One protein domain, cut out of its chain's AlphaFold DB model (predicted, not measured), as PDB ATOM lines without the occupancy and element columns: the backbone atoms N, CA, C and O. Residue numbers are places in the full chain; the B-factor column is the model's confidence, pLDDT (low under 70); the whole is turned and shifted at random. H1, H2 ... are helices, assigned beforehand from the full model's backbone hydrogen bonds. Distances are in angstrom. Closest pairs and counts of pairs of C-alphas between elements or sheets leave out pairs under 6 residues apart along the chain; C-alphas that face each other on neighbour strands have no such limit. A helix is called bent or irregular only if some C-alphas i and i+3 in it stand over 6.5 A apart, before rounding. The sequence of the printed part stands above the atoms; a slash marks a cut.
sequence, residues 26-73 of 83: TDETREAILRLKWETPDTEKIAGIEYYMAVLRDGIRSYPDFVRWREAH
ATOM      1  N   THR A  26      -9.532   7.476 -19.881       97.94
ATOM      2  CA  THR A  26      -9.700   8.893 -19.547       97.94
ATOM      3  C   THR A  26      -9.584   9.733 -20.818       97.94
ATOM      4  O   THR A  26      -9.078   9.252 -21.835       97.94
ATOM      5  N   ASP A  27      -9.981  11.007 -20.772       98.12
ATOM      6  CA  ASP A  27      -9.796  11.916 -21.913       98.12
ATOM      7  C   ASP A  27      -8.319  12.025 -22.329       98.12
ATOM      8  O   ASP A  27      -8.001  11.949 -23.515       98.12
ATOM      9  N   GLU A  28      -7.409  12.097 -21.354       97.94
ATOM     10  CA  GLU A  28      -5.961  12.171 -21.588       97.94
ATOM     11  C   GLU A  28      -5.427  10.915 -22.294       97.94
ATOM     12  O   GLU A  28      -4.719  10.994 -23.300       97.94
ATOM     13  N   THR A  29      -5.778   9.729 -21.790       98.06
ATOM     14  CA  THR A  29      -5.313   8.461 -22.377       98.06
ATOM     15  C   THR A  29      -5.927   8.233 -23.754       98.06
ATOM     16  O   THR A  29      -5.242   7.768 -24.666       98.06
ATOM     17  N   ARG A  30      -7.189   8.627 -23.951       98.06
ATOM     18  CA  ARG A  30      -7.850   8.596 -25.256       98.06
ATOM     19  C   ARG A  30      -7.145   9.501 -26.262       98.06
ATOM     20  O   ARG A  30      -6.910   9.068 -27.390       98.06
ATOM     21  N   GLU A  31      -6.801  10.726 -25.877       98.38
ATOM     22  CA  GLU A  31      -6.064  11.647 -26.744       98.38
ATOM     23  C   GLU A  31      -4.687  11.080 -27.106       98.38
ATOM     24  O   GLU A  31      -4.329  11.064 -28.282       98.38
ATOM     25  N   ALA A  32      -3.954  10.536 -26.130       98.38
ATOM     26  CA  ALA A  32      -2.660   9.905 -26.373       98.38
ATOM     27  C   ALA A  32      -2.765   8.754 -27.389       98.38
ATOM     28  O   ALA A  32      -1.993   8.706 -28.343       98.38
ATOM     29  N   ILE A  33      -3.756   7.866 -27.247       98.38
ATOM     30  CA  ILE A  33      -3.985   6.762 -28.197       98.38
ATOM     31  C   ILE A  33      -4.279   7.292 -29.602       98.38
ATOM     32  O   ILE A  33      -3.742   6.777 -30.583       98.38
ATOM     33  N   LEU A  34      -5.143   8.304 -29.721       98.06
ATOM     34  CA  LEU A  34      -5.493   8.884 -31.019       98.06
ATOM     35  C   LEU A  34      -4.299   9.580 -31.673       98.06
ATOM     36  O   LEU A  34      -4.103   9.426 -32.876       98.06
ATOM     37  N   ARG A  35      -3.480  10.282 -30.887       98.06
ATOM     38  CA  ARG A  35      -2.252  10.919 -31.364       98.06
ATOM     39  C   ARG A  35      -1.256   9.888 -31.885       98.06
ATOM     40  O   ARG A  35      -0.799  10.029 -33.010       98.06
ATOM     41  N   LEU A  36      -1.000   8.814 -31.135       98.25
ATOM     42  CA  LEU A  36      -0.103   7.743 -31.585       98.25
ATOM     43  C   LEU A  36      -0.585   7.100 -32.891       98.25
ATOM     44  O   LEU A  36       0.221   6.832 -33.778       98.25
ATOM     45  N   LYS A  37      -1.897   6.883 -33.039       97.31
ATOM     46  CA  LYS A  37      -2.483   6.369 -34.287       97.31
ATOM     47  C   LYS A  37      -2.317   7.334 -35.457       97.31
ATOM     48  O   LYS A  37      -2.087   6.876 -36.565       97.31
ATOM     49  N   TRP A  38      -2.461   8.635 -35.211       97.38
ATOM     50  CA  TRP A  38      -2.280   9.675 -36.223       97.38
ATOM     51  C   TRP A  38      -0.816   9.825 -36.655       97.38
ATOM     52  O   TRP A  38      -0.537  10.037 -37.828       97.38
ATOM     53  N   GLU A  39       0.116   9.703 -35.712       97.00
ATOM     54  CA  GLU A  39       1.560   9.798 -35.961       97.00
ATOM     55  C   GLU A  39       2.139   8.531 -36.607       97.00
ATOM     56  O   GLU A  39       3.235   8.575 -37.163       97.00
ATOM     57  N   THR A  40       1.409   7.412 -36.563       96.31
ATOM     58  CA  THR A  40       1.838   6.158 -37.187       96.31
ATOM     59  C   THR A  40       1.783   6.277 -38.712       96.31
ATOM     60  O   THR A  40       0.707   6.532 -39.256       96.31
ATOM     61  N   PRO A  41       2.900   6.048 -39.428       95.38
ATOM     62  CA  PRO A  41       2.917   6.060 -40.884       95.38
ATOM     63  C   PRO A  41       1.951   5.032 -41.477       95.38
ATOM     64  O   PRO A  41       1.906   3.885 -41.036       95.38
ATOM     65  N   ASP A  42       1.260   5.392 -42.559       93.31
ATOM     66  CA  ASP A  42       0.305   4.502 -43.245       93.31
ATOM     67  C   ASP A  42       0.928   3.187 -43.756       93.31
ATOM     68  O   ASP A  42       0.233   2.184 -43.980       93.31
ATOM     69  N   THR A  43       2.252   3.188 -43.945       94.69
ATOM     70  CA  THR A  43       3.055   2.022 -44.332       94.69
ATOM     71  C   THR A  43       3.166   0.981 -43.221       94.69
ATOM     72  O   THR A  43       3.459  -0.178 -43.508       94.69
ATOM     73  N   GLU A  44       2.927   1.359 -41.966       92.88
ATOM     74  CA  GLU A  44       2.999   0.459 -40.822       92.88
ATOM     75  C   GLU A  44       1.634  -0.161 -40.509       92.88
ATOM     76  O   GLU A  44       0.592   0.496 -40.472       92.88
ATOM     77  N   LYS A  45       1.629  -1.472 -40.256       90.06
ATOM     78  CA  LYS A  45       0.455  -2.188 -39.752       90.06
ATOM     79  C   LYS A  45       0.691  -2.526 -38.289       90.06
ATOM     80  O   LYS A  45       1.430  -3.451 -37.970       90.06
ATOM     81  N   ILE A  46       0.057  -1.749 -37.419       93.81
ATOM     82  CA  ILE A  46       0.131  -1.898 -35.964       93.81
ATOM     83  C   ILE A  46      -1.215  -2.406 -35.459       93.81
ATOM     84  O   ILE A  46      -2.268  -1.866 -35.818       93.81
ATOM     85  N   ALA A  47      -1.202  -3.445 -34.626       93.62
ATOM     86  CA  ALA A  47      -2.421  -3.965 -34.033       93.62
ATOM     87  C   ALA A  47      -2.995  -2.941 -33.049       93.62
ATOM     88  O   ALA A  47      -2.290  -2.376 -32.218       93.62
ATOM     89  N   GLY A  48      -4.313  -2.725 -33.098       94.00
ATOM     90  CA  GLY A  48      -4.973  -1.724 -32.254       94.00
ATOM     91  C   GLY A  48      -4.686  -1.899 -30.757       94.00
ATOM     92  O   GLY A  48      -4.558  -0.907 -30.047       94.00
ATOM     93  N   ILE A  49      -4.542  -3.149 -30.306       94.94
ATOM     94  CA  ILE A  49      -4.266  -3.506 -28.911       94.94
ATOM     95  C   ILE A  49      -2.896  -3.018 -28.420       94.94
ATOM     96  O   ILE A  49      -2.762  -2.714 -27.239       94.94
ATOM     97  N   GLU A  50      -1.910  -2.868 -29.311       97.12
ATOM     98  CA  GLU A  50      -0.574  -2.369 -28.959       97.12
ATOM     99  C   GLU A  50      -0.647  -0.939 -28.405       97.12
ATOM    100  O   GLU A  50      -0.042  -0.656 -27.377       97.12
ATOM    101  N   TYR A  51      -1.463  -0.063 -29.005       97.88
ATOM    102  CA  TYR A  51      -1.659   1.304 -28.501       97.88
ATOM    103  C   TYR A  51      -2.293   1.323 -27.110       97.88
ATOM    104  O   TYR A  51      -1.869   2.084 -26.244       97.88
ATOM    105  N   TYR A  52      -3.311   0.487 -26.888       97.69
ATOM    106  CA  TYR A  52      -3.982   0.428 -25.592       97.69
ATOM    107  C   TYR A  52      -3.043  -0.111 -24.508       97.69
ATOM    108  O   TYR A  52      -3.003   0.468 -23.429       97.69
ATOM    109  N   MET A  53      -2.247  -1.147 -24.795       97.19
ATOM    110  CA  MET A  53      -1.232  -1.650 -23.862       97.19
ATOM    111  C   MET A  53      -0.186  -0.580 -23.549       97.19
ATOM    112  O   MET A  53       0.022  -0.256 -22.381       97.19
ATOM    113  N   ALA A  54       0.410   0.029 -24.575       98.00
ATOM    114  CA  ALA A  54       1.438   1.045 -24.391       98.00
ATOM    115  C   ALA A  54       0.935   2.218 -23.535       98.00
ATOM    116  O   ALA A  54       1.623   2.659 -22.620       98.00
ATOM    117  N   VAL A  55      -0.282   2.707 -23.786       98.38
ATOM    118  CA  VAL A  55      -0.822   3.883 -23.090       98.38
ATOM    119  C   VAL A  55      -1.379   3.534 -21.709       98.38
ATOM    120  O   VAL A  55      -1.066   4.241 -20.747       98.38
ATOM    121  N   LEU A  56      -2.216   2.498 -21.600       97.88
ATOM    122  CA  LEU A  56      -2.957   2.183 -20.372       97.88
ATOM    123  C   LEU A  56      -2.138   1.352 -19.382       97.88
ATOM    124  O   LEU A  56      -2.252   1.579 -18.182       97.88
ATOM    125  N   ARG A  57      -1.313   0.413 -19.860       96.75
ATOM    126  CA  ARG A  57      -0.468  -0.422 -18.993       96.75
ATOM    127  C   ARG A  57       0.859   0.261 -18.681       96.75
ATOM    128  O   ARG A  57       1.259   0.303 -17.524       96.75
ATOM    129  N   ASP A  58       1.510   0.803 -19.710       97.31
ATOM    130  CA  ASP A  58       2.919   1.212 -19.625       97.31
ATOM    131  C   ASP A  58       3.127   2.737 -19.673       97.31
ATOM    132  O   ASP A  58       4.258   3.218 -19.629       97.31
ATOM    133  N   GLY A  59       2.046   3.524 -19.727       97.56
ATOM    134  CA  GLY A  59       2.111   4.980 -19.580       97.56
ATOM    135  C   GLY A  59       2.753   5.732 -20.753       97.56
ATOM    136  O   GLY A  59       3.075   6.908 -20.610       97.56
ATOM    137  N   ILE A  60       2.918   5.105 -21.919       98.38
ATOM    138  CA  ILE A  60       3.530   5.721 -23.104       98.38
ATOM    139  C   ILE A  60       2.646   6.854 -23.645       98.38
ATOM    140  O   ILE A  60       1.422   6.726 -23.696       98.38
ATOM    141  N   ARG A  61       3.255   7.981 -24.041       97.50
ATOM    142  CA  ARG A  61       2.540   9.181 -24.533       97.50
ATOM    143  C   ARG A  61       3.123   9.799 -25.810       97.50
ATOM    144  O   ARG A  61       2.526  10.735 -26.338       97.50
ATOM    145  N   SER A  62       4.261   9.306 -26.303       97.50
ATOM    146  CA  SER A  62       4.950   9.847 -27.482       97.50
ATOM    147  C   SER A  62       5.232   8.754 -28.512       97.50
ATOM    148  O   SER A  62       5.483   7.605 -28.141       97.50
ATOM    149  N   TYR A  63       5.210   9.098 -29.803       96.88
ATOM    150  CA  TYR A  63       5.520   8.136 -30.862       96.88
ATOM    151  C   TYR A  63       6.949   7.569 -30.783       96.88
ATOM    152  O   TYR A  63       7.097   6.351 -30.888       96.88
ATOM    153  N   PRO A  64       8.007   8.359 -30.501       97.50
ATOM    154  CA  PRO A  64       9.350   7.800 -30.332       97.50
ATOM    155  C   PRO A  64       9.459   6.786 -29.185       97.50
ATOM    156  O   PRO A  64      10.158   5.781 -29.319       97.50
ATOM    157  N   ASP A  65       8.776   7.028 -28.060       98.12
ATOM    158  CA  ASP A  65       8.714   6.059 -26.960       98.12
ATOM    159  C   ASP A  65       7.905   4.822 -27.348       98.12
ATOM    160  O   ASP A  65       8.281   3.710 -26.996       98.12
ATOM    161  N   PHE A  66       6.825   5.004 -28.108       98.00
ATOM    162  CA  PHE A  66       6.001   3.907 -28.600       98.00
ATOM    163  C   PHE A  66       6.779   2.968 -29.522       98.00
ATOM    164  O   PHE A  66       6.708   1.756 -29.340       98.00
ATOM    165  N   VAL A  67       7.585   3.498 -30.448       96.69
ATOM    166  CA  VAL A  67       8.445   2.678 -31.319       96.69
ATOM    167  C   VAL A  67       9.408   1.825 -30.486       96.69
ATOM    168  O   VAL A  67       9.442   0.607 -30.654       96.69
ATOM    169  N   ARG A  68      10.106   2.426 -29.512       97.81
ATOM    170  CA  ARG A  68      10.991   1.686 -28.589       97.81
ATOM    171  C   ARG A  68      10.238   0.650 -27.761       97.81
ATOM    172  O   ARG A  68      10.721  -0.455 -27.533       97.81
ATOM    173  N   TRP A  69       9.047   1.008 -27.294       97.69
ATOM    174  CA  TRP A  69       8.204   0.110 -26.523       97.69
ATOM    175  C   TRP A  69       7.811  -1.122 -27.343       97.69
ATOM    176  O   TRP A  69       7.865  -2.228 -26.814       97.69
ATOM    177  N   ARG A  70       7.489  -0.966 -28.634       96.25
ATOM    178  CA  ARG A  70       7.140  -2.089 -29.520       96.25
ATOM    179  C   ARG A  70       8.304  -3.045 -29.750       96.25
ATOM    180  O   ARG A  70       8.089  -4.252 -29.773       96.25
ATOM    181  N   GLU A  71       9.525  -2.527 -29.873       95.56
ATOM    182  CA  GLU A  71      10.729  -3.361 -29.989       95.56
ATOM    183  C   GLU A  71      10.924  -4.251 -28.750       95.56
ATOM    184  O   GLU A  71      11.306  -5.414 -28.873       95.56
ATOM    185  N   ALA A  72      10.604  -3.730 -27.561       95.88
ATOM    186  CA  ALA A  72      10.670  -4.474 -26.304       95.88
ATOM    187  C   ALA A  72       9.457  -5.397 -26.056       95.88
ATOM    188  O   ALA A  72       9.550  -6.321 -25.248       95.88
ATOM    189  N   HIS A  73       8.330  -5.167 -26.740       94.25
ATOM    190  CA  HIS A  73       7.066  -5.884 -26.536       94.25
ATOM    191  C   HIS A  73       6.493  -6.424 -27.857       94.25
ATOM    192  O   HIS A  73       5.399  -6.022 -28.268       94.25
TER     193      HIS A  73
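What this domain is: This is residues 26 to 73 of the 83 residues of an uncharacterized protein of Alistipes putredinis CAG:67 (UniProt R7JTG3). Three helices make a small rounded body: H1 and H2 form a splayed helical hairpin, and H3 is set crosswise to both, starting near the last turn of H1 and running past H2. The turn of the hairpin, residues 40 to 47, lies at one end of the longest axis, and Thr 26 lies at the other. The printed part has 48 residues with three named helices in the order H1, H2, H3 and no named strand, and its class is all helix. The whole is compact, with a radius of gyration of the C-alphas of 9.7 A, and the C-alphas span 28 by 21 by 17 A.

Where its parts are: Start at Thr 26 and step to C-alpha 27 at (-9.796, 11.916, -21.913), where H1 begins. H1 holds residues 27 to 39 and measures 18.2 A from first to last C-alpha; it is the longest helix, and you reach its end at C-alpha 39, (1.560, 9.798, -35.961). Pass residues 40 to 47 and you come to H2, residues 48 to 57, which is 14.1 A long. After residues 58 to 62 comes H3, residues 63 to 72, 14.4 A long; find its end at C-alpha 72, (10.670, -4.474, -26.304). None of the three helices is bent or irregular.

How they stand to each other: Look first at H1 and H2, which touch and form a helical hairpin; their closest C-alphas are those of Ile 33 and Tyr 51, 5.9 A apart. They run opposite ways at a steep tilt of 43 degrees. Next look at the last residues of H1: H1 and H3 only just touch, with 3 pairs of C-alphas within 8 A, and they touch only at their ends. H1 does this with residues 36 to 39 alone, and the closest C-alphas are those of Leu 36 and Tyr 63, 5.7 A apart. The lines of H1 and H3 are about perpendicular, at 84 degrees. H2 and H3 also only just touch, with 3 pairs of C-alphas within 8 A, the closest being those of Ala 54 and Phe 66, 6.8 A apart. Their lines too are about perpendicular, at 84 degrees. Along the backbone of H1 and H3 you find every O i to N i+4 pair within hydrogen-bond range; in H2 it is 5 of 6.

The domain as a whole: The two C-alphas farthest apart are those of Thr 26 and Thr 43, 28.7 A, while those of Thr 26 and His 73 are 23.4 A apart. The printed part has no cut. The link from H1 to H2, 8 residues, is short, and the link from H2 to H3, 5 residues, is tight. In the B-factor column of this predicted model the mean pLDDT of the printed part is 96.8, and no printed residue is under 70.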